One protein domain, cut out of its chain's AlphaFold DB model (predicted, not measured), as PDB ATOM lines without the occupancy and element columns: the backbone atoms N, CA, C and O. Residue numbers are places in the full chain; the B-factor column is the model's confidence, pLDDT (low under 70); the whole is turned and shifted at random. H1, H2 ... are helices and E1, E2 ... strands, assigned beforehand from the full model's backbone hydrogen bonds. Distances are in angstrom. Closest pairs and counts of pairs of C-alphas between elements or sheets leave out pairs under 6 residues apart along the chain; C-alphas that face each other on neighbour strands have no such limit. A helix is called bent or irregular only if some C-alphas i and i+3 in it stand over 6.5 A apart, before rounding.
ATOM      1  N   ASP A   3     373.840 274.508 190.588       51.47
ATOM      2  CA  ASP A   3     373.456 275.929 190.686       51.47
ATOM      3  C   ASP A   3     371.992 276.153 191.100       51.47
ATOM      4  O   ASP A   3     371.688 277.048 191.890       51.47
ATOM      5  N   ALA A   4     371.072 275.287 190.656       50.88
ATOM      6  CA  ALA A   4     369.644 275.409 190.966       50.88
ATOM      7  C   ALA A   4     369.327 275.200 192.462       50.88
ATOM      8  O   ALA A   4     368.412 275.824 192.994       50.88
ATOM      9  N   LYS A   5     370.101 274.357 193.165       52.41
ATOM     10  CA  LYS A   5     369.936 274.126 194.615       52.41
ATOM     11  C   LYS A   5     370.468 275.283 195.462       52.41
ATOM     12  O   LYS A   5     370.046 275.434 196.607       52.41
ATOM     13  N   ASN A   6     371.405 276.067 194.930       55.12
ATOM     14  CA  ASN A   6     372.029 277.169 195.656       55.12
ATOM     15  C   ASN A   6     371.132 278.421 195.656       55.12
ATOM     16  O   ASN A   6     370.994 279.094 196.678       55.12
ATOM     17  N   LEU A   7     370.413 278.654 194.551       59.00
ATOM     18  CA  LEU A   7     369.438 279.742 194.414       59.00
ATOM     19  C   LEU A   7     368.273 279.645 195.421       59.00
ATOM     20  O   LEU A   7     367.758 280.662 195.882       59.00
ATOM     21  N   ASP A   8     367.893 278.428 195.822       60.97
ATOM     22  CA  ASP A   8     366.794 278.176 196.768       60.97
ATOM     23  C   ASP A   8     367.071 278.656 198.208       60.97
ATOM     24  O   ASP A   8     366.137 278.770 199.011       60.97
ATOM     25  N   ARG A   9     368.336 278.937 198.551       64.75
ATOM     26  CA  ARG A   9     368.758 279.335 199.906       64.75
ATOM     27  C   ARG A   9     368.838 280.847 200.117       64.75
ATOM     28  O   ARG A   9     368.956 281.278 201.262       64.75
ATOM     29  N   LEU A  10     368.749 281.646 199.056       64.25
ATOM     30  CA  LEU A  10     368.761 283.104 199.161       64.25
ATOM     31  C   LEU A  10     367.357 283.644 199.487       64.25
ATOM     32  O   LEU A  10     366.351 283.093 199.015       64.25
ATOM     33  N   PRO A  11     367.250 284.717 200.295       69.88
ATOM     34  CA  PRO A  11     365.994 285.437 200.446       69.88
ATOM     35  C   PRO A  11     365.599 286.009 199.081       69.88
ATOM     36  O   PRO A  11     366.330 286.795 198.484       69.88
ATOM     37  N   ALA A  12     364.450 285.574 198.573       77.06
ATOM     38  CA  ALA A  12     363.950 285.930 197.254       77.06
ATOM     39  C   ALA A  12     362.463 286.264 197.332       77.06
ATOM     40  O   ALA A  12     361.736 285.725 198.173       77.06
ATOM     41  N   ILE A  13     362.007 287.126 196.425       89.62
ATOM     42  CA  ILE A  13     360.586 287.435 196.267       89.62
ATOM     43  C   ILE A  13     359.843 286.141 195.916       89.62
ATOM     44  O   ILE A  13     360.299 285.353 195.084       89.62
ATOM     45  N   ALA A  14     358.701 285.914 196.561       90.31
ATOM     46  CA  ALA A  14     357.816 284.801 196.258       90.31
ATOM     47  C   ALA A  14     356.419 285.316 195.912       90.31
ATOM     48  O   ALA A  14     355.834 286.126 196.632       90.31
ATOM     49  N   TYR A  15     355.874 284.807 194.816       90.06
ATOM     50  CA  TYR A  15     354.504 285.040 194.400       90.06
ATOM     51  C   TYR A  15     353.604 284.007 195.070       90.06
ATOM     52  O   TYR A  15     353.705 282.809 194.808       90.06
ATOM     53  N   THR A  16     352.723 284.473 195.953       90.81
ATOM     54  CA  THR A  16     351.811 283.616 196.719       90.81
ATOM     55  C   THR A  16     350.363 283.861 196.332       90.81
ATOM     56  O   THR A  16     349.926 285.012 196.239       90.81
ATOM     57  N   CYS A  17     349.574 282.794 196.201       88.88
ATOM     58  CA  CYS A  17     348.134 282.929 196.026       88.88
ATOM     59  C   CYS A  17     347.507 283.569 197.273       88.88
ATOM     60  O   CYS A  17     347.480 282.966 198.346       88.88
ATOM     61  N   LYS A  18     346.944 284.772 197.124       89.25
ATOM     62  CA  LYS A  18     346.311 285.503 198.234       89.25
ATOM     63  C   LYS A  18     345.033 284.832 198.754       89.25
ATOM     64  O   LYS A  18     344.680 285.037 199.909       89.25
ATOM     65  N   ARG A  19     344.365 284.018 197.924       89.38
ATOM     66  CA  ARG A  19     343.092 283.357 198.256       89.38
ATOM     67  C   ARG A  19     343.283 282.058 199.037       89.38
ATOM     68  O   ARG A  19     342.777 281.941 200.143       89.38
ATOM     69  N   CYS A  20     343.990 281.079 198.470       85.69
ATOM     70  CA  CYS A  20     344.141 279.765 199.106       85.69
ATOM     71  C   CYS A  20     345.454 279.599 199.880       85.69
ATOM     72  O   CYS A  20     345.574 278.646 200.641       85.69
ATOM     73  N   ARG A  21     346.457 280.464 199.650       83.44
ATOM     74  CA  ARG A  21     347.836 280.366 200.181       83.44
ATOM     75  C   ARG A  21     348.562 279.034 199.919       83.44
ATOM     76  O   ARG A  21     349.714 278.887 200.300       83.44
ATOM     77  N   GLY A  22     347.930 278.094 199.216       80.62
ATOM     78  CA  GLY A  22     348.467 276.771 198.889       80.62
ATOM     79  C   GLY A  22     349.367 276.742 197.655       80.62
ATOM     80  O   GLY A  22     349.867 275.681 197.293       80.62
ATOM     81  N   ASN A  23     349.570 277.887 196.997       86.12
ATOM     82  CA  ASN A  23     350.509 278.019 195.892       86.12
ATOM     83  C   ASN A  23     351.472 279.177 196.165       86.12
ATOM     84  O   ASN A  23     351.032 280.306 196.400       86.12
ATOM     85  N   SER A  24     352.765 278.868 196.145       87.56
ATOM     86  CA  SER A  24     353.868 279.807 196.311       87.56
ATOM     87  C   SER A  24     354.969 279.432 195.327       87.56
ATOM     88  O   SER A  24     355.342 278.261 195.230       87.56
ATOM     89  N   ILE A  25     355.469 280.415 194.586       88.94
ATOM     90  CA  ILE A  25     356.540 280.242 193.608       88.94
ATOM     91  C   ILE A  25     357.546 281.379 193.746       88.94
ATOM     92  O   ILE A  25     357.166 282.538 193.888       88.94
ATOM     93  N   ARG A  26     358.842 281.059 193.733       89.75
ATOM     94  CA  ARG A  26     359.893 282.079 193.836       89.75
ATOM     95  C   ARG A  26     360.069 282.791 192.499       89.75
ATOM     96  O   ARG A  26     360.079 282.138 191.456       89.75
ATOM     97  N   ALA A  27     360.279 284.101 192.558       89.38
ATOM     98  CA  ALA A  27     360.607 284.950 191.416       89.38
ATOM     99  C   ALA A  27     361.807 284.409 190.628       89.38
ATOM    100  O   ALA A  27     361.749 284.303 189.411       89.38
ATOM    101  N   THR A  28     362.832 283.930 191.336       90.00
ATOM    102  CA  THR A  28     364.053 283.352 190.755       90.00
ATOM    103  C   THR A  28     363.812 282.150 189.841       90.00
ATOM    104  O   THR A  28     364.646 281.871 188.988       90.00
ATOM    105  N   HIS A  29     362.698 281.433 190.016       89.38
ATOM    106  CA  HIS A  29     362.325 280.304 189.162       89.38
ATOM    107  C   HIS A  29     361.437 280.744 188.001       89.38
ATOM    108  O   HIS A  29     361.657 280.333 186.864       89.38
ATOM    109  N   ILE A  30     360.424 281.572 188.277       90.81
ATOM    110  CA  ILE A  30     359.411 281.907 187.272       90.81
ATOM    111  C   ILE A  30     359.824 283.044 186.342       90.81
ATOM    112  O   ILE A  30     359.528 282.982 185.157       90.81
ATOM    113  N   GLU A  31     360.515 284.069 186.834       91.06
ATOM    114  CA  GLU A  31     360.835 285.241 186.018       91.06
ATOM    115  C   GLU A  31     361.757 284.897 184.841       91.06
ATOM    116  O   GLU A  31     361.382 285.241 183.721       91.06
ATOM    117  N   PRO A  32     362.875 284.153 185.003       91.62
ATOM    118  CA  PRO A  32     363.724 283.783 183.864       91.62
ATOM    119  C   PRO A  32     362.977 282.973 182.796       91.62
ATOM    120  O   PRO A  32     363.195 283.161 181.596       91.62
ATOM    121  N   LEU A  33     362.056 282.106 183.232       92.31
ATOM    122  CA  LEU A  33     361.187 281.343 182.343       92.31
ATOM    123  C   LEU A  33     360.275 282.282 181.538       92.31
ATOM    124  O   LEU A  33     360.191 282.151 180.319       92.31
ATOM    125  N   LEU A  34     359.633 283.250 182.199       93.06
ATOM    126  CA  LEU A  34     358.764 284.225 181.538       93.06
ATOM    127  C   LEU A  34     359.534 285.133 180.575       93.06
ATOM    128  O   LEU A  34     359.077 285.323 179.451       93.06
ATOM    129  N   TYR A  35     360.708 285.642 180.966       93.31
ATOM    130  CA  TYR A  35     361.561 286.444 180.081       93.31
ATOM    131  C   TYR A  35     361.918 285.679 178.804       93.31
ATOM    132  O   TYR A  35     361.813 286.227 177.706       93.31
ATOM    133  N   THR A  36     362.267 284.396 178.931       92.50
ATOM    134  CA  THR A  36     362.603 283.539 177.784       92.50
ATOM    135  C   THR A  36     361.391 283.307 176.879       92.50
ATOM    136  O   THR A  36     361.491 283.463 175.663       92.50
ATOM    137  N   LEU A  37     360.231 282.974 177.455       92.62
ATOM    138  CA  LEU A  37     359.003 282.699 176.700       92.62
ATOM    139  C   LEU A  37     358.489 283.933 175.950       92.62
ATOM    140  O   LEU A  37     358.160 283.840 174.768       92.62
ATOM    141  N   VAL A  38     358.451 285.087 176.620       92.44
ATOM    142  CA  VAL A  38     358.020 286.359 176.024       92.44
ATOM    143  C   VAL A  38     358.967 286.773 174.903       92.44
ATOM    144  O   VAL A  38     358.506 287.095 173.810       92.44
ATOM    145  N   SER A  39     360.282 286.694 175.134       93.69
ATOM    146  CA  SER A  39     361.278 287.022 174.107       93.69
ATOM    147  C   SER A  39     361.150 286.107 172.892       93.69
ATOM    148  O   SER A  39     361.141 286.582 171.761       93.69
ATOM    149  N   GLY A  40     360.978 284.801 173.118       92.50
ATOM    150  CA  GLY A  40     360.773 283.828 172.048       92.50
ATOM    151  C   GLY A  40     359.513 284.105 171.231       92.50
ATOM    152  O   GLY A  40     359.566 284.052 170.005       92.50
ATOM    153  N   ARG A  41     358.394 284.451 171.882       92.19
ATOM    154  CA  ARG A  41     357.140 284.793 171.192       92.19
ATOM    155  C   ARG A  41     357.281 286.061 170.356       92.19
ATOM    156  O   ARG A  41     356.868 286.070 169.203       92.19
ATOM    157  N   LEU A  42     357.869 287.111 170.923       91.56
ATOM    158  CA  LEU A  42     358.042 288.400 170.253       91.56
ATOM    159  C   LEU A  42     359.097 288.364 169.134       91.56
ATOM    160  O   LEU A  42     359.055 289.201 168.236       91.56
ATOM    161  N   ALA A  43     360.019 287.396 169.153       92.94
ATOM    162  CA  ALA A  43     360.970 287.155 168.069       92.94
ATOM    163  C   ALA A  43     360.347 286.428 166.861       92.94
ATOM    164  O   ALA A  43     360.970 286.368 165.800       92.94
ATOM    165  N   MET A  44     359.137 285.867 166.988       91.44
ATOM    166  CA  MET A  44     358.467 285.206 165.866       91.44
ATOM    167  C   MET A  44     358.038 286.233 164.801       91.44
ATOM    168  O   MET A  44     357.588 287.322 165.158       91.44
ATOM    169  N   PRO A  45     358.120 285.918 163.491       85.75
ATOM    170  CA  PRO A  45     357.809 286.882 162.428       85.75
ATOM    171  C   PRO A  45     356.380 287.449 162.473       85.75
ATOM    172  O   PRO A  45     356.141 288.569 162.023       85.75
ATOM    173  N   THR A 126     362.451 289.841 165.378       90.25
ATOM    174  CA  THR A 126     363.904 289.723 165.256       90.25
ATOM    175  C   THR A 126     364.526 289.006 166.461       90.25
ATOM    176  O   THR A 126     363.957 289.016 167.555       90.25
ATOM    177  N   PRO A 127     365.719 288.401 166.318       86.88
ATOM    178  CA  PRO A 127     366.435 287.812 167.452       86.88
ATOM    179  C   PRO A 127     366.840 288.829 168.535       86.88
ATOM    180  O   PRO A 127     367.023 288.443 169.688       86.88
ATOM    181  N   GLN A 128     366.955 290.120 168.194       90.44
ATOM    182  CA  GLN A 128     367.373 291.196 169.108       90.44
ATOM    183  C   GLN A 128     366.323 291.533 170.182       90.44
ATOM    184  O   GLN A 128     366.598 292.292 171.111       90.44
ATOM    185  N   VAL A 129     365.121 290.957 170.091       91.88
ATOM    186  CA  VAL A 129     364.059 291.107 171.095       91.88
ATOM    187  C   VAL A 129     364.533 290.723 172.495       91.88
ATOM    188  O   VAL A 129     364.173 291.401 173.452       91.88
ATOM    189  N   ALA A 130     365.334 289.661 172.630       90.31
ATOM    190  CA  ALA A 130     365.786 289.188 173.940       90.31
ATOM    191  C   ALA A 130     366.585 290.265 174.696       90.31
ATOM    192  O   ALA A 130     366.354 290.484 175.887       90.31
ATOM    193  N   ASP A 131     367.454 290.988 173.985       91.12
ATOM    194  CA  ASP A 131     368.251 292.075 174.555       91.12
ATOM    195  C   ASP A 131     367.368 293.267 174.942       91.12
ATOM    196  O   ASP A 131     367.528 293.837 176.022       91.12
ATOM    197  N   ALA A 132     366.387 293.609 174.099       91.81
ATOM    198  CA  ALA A 132     365.437 294.682 174.383       91.81
ATOM    199  C   ALA A 132     364.569 294.368 175.613       91.81
ATOM    200  O   ALA A 132     364.388 295.226 176.473       91.81
ATOM    201  N   ILE A 133     364.081 293.129 175.731       91.81
ATOM    202  CA  ILE A 133     363.284 292.657 176.870       91.81
ATOM    203  C   ILE A 133     364.098 292.677 178.168       91.81
ATOM    204  O   ILE A 133     363.583 293.109 179.200       91.81
ATOM    205  N   ALA A 134     365.367 292.264 178.125       89.44
ATOM    206  CA  ALA A 134     366.249 292.269 179.292       89.44
ATOM    207  C   ALA A 134     366.525 293.682 179.841       89.44
ATOM    208  O   ALA A 134     366.839 293.831 181.022       89.44
ATOM    209  N   GLN A 135     366.400 294.716 179.003       90.88
ATOM    210  CA  GLN A 135     366.590 296.117 179.390       90.88
ATOM    211  C   GLN A 135     365.307 296.802 179.881       90.88
ATOM    212  O   GLN A 135     365.363 297.942 180.350       90.88
ATOM    213  N   LEU A 136     364.144 296.148 179.788       90.12
ATOM    214  CA  LEU A 136     362.889 296.745 180.235       90.12
ATOM    215  C   LEU A 136     362.840 296.885 181.758       90.12
ATOM    216  O   LEU A 136     363.297 296.028 182.514       90.12
ATOM    217  N   SER A 137     362.182 297.950 182.220       90.12
ATOM    218  CA  SER A 137     361.765 298.032 183.616       90.12
ATOM    219  C   SER A 137     360.726 296.946 183.926       90.12
ATOM    220  O   SER A 137     359.957 296.528 183.055       90.12
ATOM    221  N   ALA A 138     360.654 296.519 185.189       86.75
ATOM    222  CA  ALA A 138     359.722 295.471 185.610       86.75
ATOM    223  C   ALA A 138     358.252 295.822 185.312       86.75
ATOM    224  O   ALA A 138     357.471 294.946 184.949       86.75
ATOM    225  N   ASP A 139     357.870 297.093 185.434       85.44
ATOM    226  CA  ASP A 139     356.502 297.542 185.149       85.44
ATOM    227  C   ASP A 139     356.192 297.505 183.657       85.44
ATOM    228  O   ASP A 139     355.113 297.067 183.255       85.44
ATOM    229  N   ARG A 140     357.168 297.867 182.823       86.25
ATOM    230  CA  ARG A 140     357.020 297.781 181.377       86.25
ATOM    231  C   ARG A 140     356.950 296.330 180.906       86.25
ATOM    232  O   ARG A 140     356.094 295.997 180.095       86.25
ATOM    233  N   PHE A 141     357.770 295.447 181.472       90.75
ATOM    234  CA  PHE A 141     357.685 294.012 181.199       90.75
ATOM    235  C   PHE A 141     356.337 293.411 181.628       90.75
ATOM    236  O   PHE A 141     355.777 292.581 180.914       90.75
ATOM    237  N   ARG A 142     355.765 293.855 182.757       88.69
ATOM    238  CA  ARG A 142     354.409 293.451 183.168       88.69
ATOM    239  C   ARG A 142     353.346 293.882 182.165       88.69
ATOM    240  O   ARG A 142     352.457 293.089 181.883       88.69
ATOM    241  N   ALA A 143     353.452 295.095 181.626       87.38
ATOM    242  CA  ALA A 143     352.538 295.565 180.592       87.38
ATOM    243  C   ALA A 143     352.668 294.726 179.305       87.38
ATOM    244  O   ALA A 143     351.656 294.297 178.761       87.38
ATOM    245  N   VAL A 144     353.898 294.387 178.882       89.44
ATOM    246  CA  VAL A 144     354.152 293.454 177.759       89.44
ATOM    247  C   VAL A 144     353.477 292.106 178.009       89.44
ATOM    248  O   VAL A 144     352.775 291.591 177.142       89.44
ATOM    249  N   LEU A 145     353.672 291.539 179.200       89.88
ATOM    250  CA  LEU A 145     353.060 290.270 179.586       89.88
ATOM    251  C   LEU A 145     351.534 290.326 179.536       89.88
ATOM    252  O   LEU A 145     350.936 289.410 178.984       89.88
ATOM    253  N   ASP A 146     350.918 291.377 180.082       87.12
ATOM    254  CA  ASP A 146     349.458 291.499 180.139       87.12
ATOM    255  C   ASP A 146     348.827 291.577 178.744       87.12
ATOM    256  O   ASP A 146     347.770 290.994 178.521       87.12
ATOM    257  N   VAL A 147     349.497 292.215 177.780       85.19
ATOM    258  CA  VAL A 147     349.031 292.229 176.386       85.19
ATOM    259  C   VAL A 147     349.142 290.841 175.748       85.19
ATOM    260  O   VAL A 147     348.225 290.405 175.059       85.19
ATOM    261  N   LEU A 148     350.245 290.126 175.980       88.56
ATOM    262  CA  LEU A 148     350.535 288.879 175.269       88.56
ATOM    263  C   LEU A 148     349.824 287.650 175.839       88.56
ATOM    264  O   LEU A 148     349.434 286.761 175.079       88.56
ATOM    265  N   ALA A 149     349.734 287.529 177.163       89.31
ATOM    266  CA  ALA A 149     349.311 286.283 177.784       89.31
ATOM    267  C   ALA A 149     348.806 286.435 179.220       89.31
ATOM    268  O   ALA A 149     349.203 287.305 179.989       89.31
ATOM    269  N   VAL A 150     347.987 285.471 179.630       92.44
ATOM    270  CA  VAL A 150     347.674 285.226 181.036       92.44
ATOM    271  C   VAL A 150     348.519 284.057 181.534       92.44
ATOM    272  O   VAL A 150     348.447 282.949 181.002       92.44
ATOM    273  N   ILE A 151     349.306 284.300 182.584       92.50
ATOM    274  CA  ILE A 151     350.146 283.280 183.220       92.50
ATOM    275  C   ILE A 151     349.383 282.616 184.365       92.50
ATOM    276  O   ILE A 151     348.997 283.267 185.338       92.50
ATOM    277  N   VAL A 152     349.212 281.299 184.280       92.19
ATOM    278  CA  VAL A 152     348.546 280.489 185.301       92.19
ATOM    279  C   VAL A 152     349.558 279.543 185.933       92.19
ATOM    280  O   VAL A 152     350.122 278.674 185.277       92.19
ATOM    281  N   VAL A 153     349.774 279.679 187.241       90.75
ATOM    282  CA  VAL A 153     350.629 278.753 187.994       90.75
ATOM    283  C   VAL A 153     349.754 277.685 188.641       90.75
ATOM    284  O   VAL A 153     349.020 277.962 189.593       90.75
ATOM    285  N   MET A 154     349.861 276.453 188.153       89.94
ATOM    286  CA  MET A 154     349.097 275.311 188.649       89.94
ATOM    287  C   MET A 154     349.579 274.857 190.035       89.94
ATOM    288  O   MET A 154     350.761 275.014 190.360       89.94
ATOM    289  N   PRO A 155     348.712 274.265 190.879       85.25
ATOM    290  CA  PRO A 155     349.106 273.725 192.181       85.25
ATOM    291  C   PRO A 155     350.229 272.679 192.087       85.25
ATOM    292  O   PRO A 155     350.368 271.992 191.081       85.25
ATOM    293  N   VAL A 156     351.033 272.544 193.149       82.69
ATOM    294  CA  VAL A 156     352.146 271.570 193.216       82.69
ATOM    295  C   VAL A 156     351.642 270.122 193.316       82.69
ATOM    296  O   VAL A 156     352.299 269.200 192.842       82.69
ATOM    297  N   GLY A 157     350.487 269.917 193.958       75.00
ATOM    298  CA  GLY A 157     350.028 268.592 194.383       75.00
ATOM    299  C   GLY A 157     350.748 268.087 195.643       75.00
ATOM    300  O   GLY A 157     351.525 268.806 196.275       75.00
ATOM    301  N   LYS A 158     350.463 266.845 196.050       70.75
ATOM    302  CA  LYS A 158     351.105 266.219 197.218       70.75
ATOM    303  C   LYS A 158     352.530 265.776 196.860       70.75
ATOM    304  O   LYS A 158     352.710 265.000 195.931       70.75
ATOM    305  N   GLY A 159     353.527 266.225 197.626       68.12
ATOM    306  CA  GLY A 159     354.901 265.697 197.579       68.12
ATOM    307  C   GLY A 159     355.895 266.424 196.664       68.12
ATOM    308  O   GLY A 159     357.079 266.098 196.703       68.12
ATOM    309  N   GLY A 160     355.480 267.432 195.892       68.94
ATOM    310  CA  GLY A 160     356.419 268.218 195.087       68.94
ATOM    311  C   GLY A 160     357.236 269.183 195.950       68.94
ATOM    312  O   GLY A 160     356.689 270.098 196.558       68.94
ATOM    313  N   LYS A 161     358.554 268.975 196.016       70.75
ATOM    314  CA  LYS A 161     359.508 269.880 196.693       70.75
ATOM    315  C   LYS A 161     360.435 270.618 195.723       70.75
ATOM    316  O   LYS A 161     361.259 271.408 196.161       70.75
ATOM    317  N   VAL A 162     360.312 270.338 194.427       81.94
ATOM    318  CA  VAL A 162     361.167 270.874 193.362       81.94
ATOM    319  C   VAL A 162     360.304 271.692 192.406       81.94
ATOM    320  O   VAL A 162     359.141 271.354 192.169       81.94
ATOM    321  N   PHE A 163     360.864 272.782 191.883       83.62
ATOM    322  CA  PHE A 163     360.213 273.567 190.842       83.62
ATOM    323  C   PHE A 163     360.010 272.711 189.583       83.62
ATOM    324  O   PHE A 163     360.944 272.076 189.102       83.62
ATOM    325  N   ASN A 164     358.777 272.695 189.070       86.00
ATOM    326  CA  ASN A 164     358.436 272.060 187.803       86.00
ATOM    327  C   ASN A 164     357.917 273.149 186.842       86.00
ATOM    328  O   ASN A 164     356.837 273.687 187.120       86.00
ATOM    329  N   PRO A 165     358.651 273.468 185.756       86.94
ATOM    330  CA  PRO A 165     358.241 274.449 184.752       86.94
ATOM    331  C   PRO A 165     356.885 274.150 184.107       86.94
ATOM    332  O   PRO A 165     356.131 275.086 183.862       86.94
ATOM    333  N   ASP A 166     356.515 272.875 183.937       87.38
ATOM    334  CA  ASP A 166     355.267 272.458 183.270       87.38
ATOM    335  C   ASP A 166     354.001 272.900 184.021       87.38
ATOM    336  O   ASP A 166     352.885 272.859 183.503       87.38
ATOM    337  N   ARG A 167     354.154 273.333 185.278       89.06
ATOM    338  CA  ARG A 167     353.063 273.910 186.072       89.06
ATOM    339  C   ARG A 167     352.754 275.354 185.697       89.06
ATOM    340  O   ARG A 167     351.726 275.867 186.136       89.06
ATOM    341  N   VAL A 168     353.639 276.025 184.971       91.25
ATOM    342  CA  VAL A 168     353.424 277.383 184.479       91.25
ATOM    343  C   VAL A 168     352.745 277.268 183.122       91.25
ATOM    344  O   VAL A 168     353.380 276.993 182.111       91.25
ATOM    345  N   GLN A 169     351.429 277.450 183.114       92.12
ATOM    346  CA  GLN A 169     350.635 277.468 181.896       92.12
ATOM    347  C   GLN A 169     350.576 278.890 181.348       92.12
ATOM    348  O   GLN A 169     350.322 279.846 182.088       92.12
ATOM    349  N   VAL A 170     350.814 279.018 180.046       92.44
ATOM    350  CA  VAL A 170     350.743 280.288 179.327       92.44
ATOM    351  C   VAL A 170     349.536 280.250 178.409       92.44
ATOM    352  O   VAL A 170     349.510 279.489 177.444       92.44
ATOM    353  N   ASN A 171     348.548 281.083 178.715       91.69
ATOM    354  CA  ASN A 171     347.378 281.269 177.873       91.69
ATOM    355  C   ASN A 171     347.601 282.528 177.035       91.69
ATOM    356  O   ASN A 171     347.410 283.637 177.536       91.69
ATOM    357  N   TRP A 172     348.060 282.354 175.797       88.06
ATOM    358  CA  TRP A 172     348.252 283.457 174.849       88.06
ATOM    359  C   TRP A 172     346.908 284.094 174.478       88.06
ATOM    360  O   TRP A 172     345.903 283.383 174.385       88.06
ATOM    361  N   ARG A 173     346.901 285.419 174.316       81.06
ATOM    362  CA  ARG A 173     345.747 286.180 173.818       81.06
ATOM    363  C   ARG A 173     345.716 286.216 172.294       81.06
ATOM    364  O   ARG A 173     346.797 286.070 171.676       81.06
TER     365      ARG A 173
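This is residues 3 to 45 and 126 to 173 of the 173 residues of the protein "Putative phiRv1 integrase domain protein" of Mycobacterium kansasii 824 (UniProt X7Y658). A hairpin of two strands, E3 and E4, runs beside one long helix, H2, which passes through the middle of the domain. H3 and H4 gather round the later part of H2, while a second, smaller hairpin, E1 and E2, sits at its beginning with the short helix H1 farther out. The printed part has 91 residues with four named helices and four named strands, in the order H1, E1, E2, H2, H3, H4, E3, E4; both two-stranded sheets are antiparallel, and the class is mixed, helices and strands. It is only just compact, close to loose, with a radius of gyration of the C-alphas of 14.3 A and spans of 41 by 30 by 22 A.

E3 is residues 149 to 153, 12.8 A long, and E4 is residues 168 to 172, 12.5 A, ending with C-alpha 172 at (348.252, 283.457, 174.849). H2, residues 27 to 42, is 21.6 A long and begins with C-alpha 27 at (360.607, 284.950, 191.416). H2 is neither bent nor irregular, but only just: C-alphas 29 and 32 are 6.5 A apart. H3 is residues 129 to 134, 8.6 A, and H4 residues 138 to 148, 15.3 A. E1 is residues 14 to 16, 6.1 A, and E2 residues 24 to 26, 6.9 A. H1, residues 3 to 7, is 6.7 A long, with C-alpha 3 at (373.456, 275.929, 190.686).

In the hairpin E3 and E4, antiparallel at 160 degrees, N 150 and O 171 are 2.8 A apart and N 169 and O 152 2.8 A, within hydrogen-bond range. H2 and E4 are near each other, with 6 pairs of C-alphas within 10 A. H2, with residues 35 to 42 alone, touches H3; their closest C-alphas, Ser 39 and Ala 130, are 5.0 A apart, at a shallow tilt of 26 degrees, opposite ways. H2 and H4 are close but not clearly touching, the closest C-alphas, Val 38 and Leu 145, 7.3 A apart, at a steep tilt of 52 degrees, the same way. In the hairpin E1 and E2, antiparallel at 161 degrees, N 15 and O 25 are 2.8 A apart, within hydrogen-bond range. H1 is close to but not clearly touching H2, with the C-alphas of Leu 7 and Thr 28, the closest, 7.4 A apart. E2 and E3 are apart, but only just, at 8.3 A. In H1, H3 and H4 every O i to N i+4 pair is within hydrogen-bond range; in H2, 10 of 12 are.

The two C-alphas farthest apart, Thr 126 and Lys 158, are 41.7 A apart. Residues 46 to 125 are not printed, and C-alphas 45 and 126 are 7.3 A apart across this cut. The link from E3 to E4, residues 154 to 167, is long. Mean pLDDT of the printed part is 85.1; residues 3 to 11 and 159 to 160 are under 70.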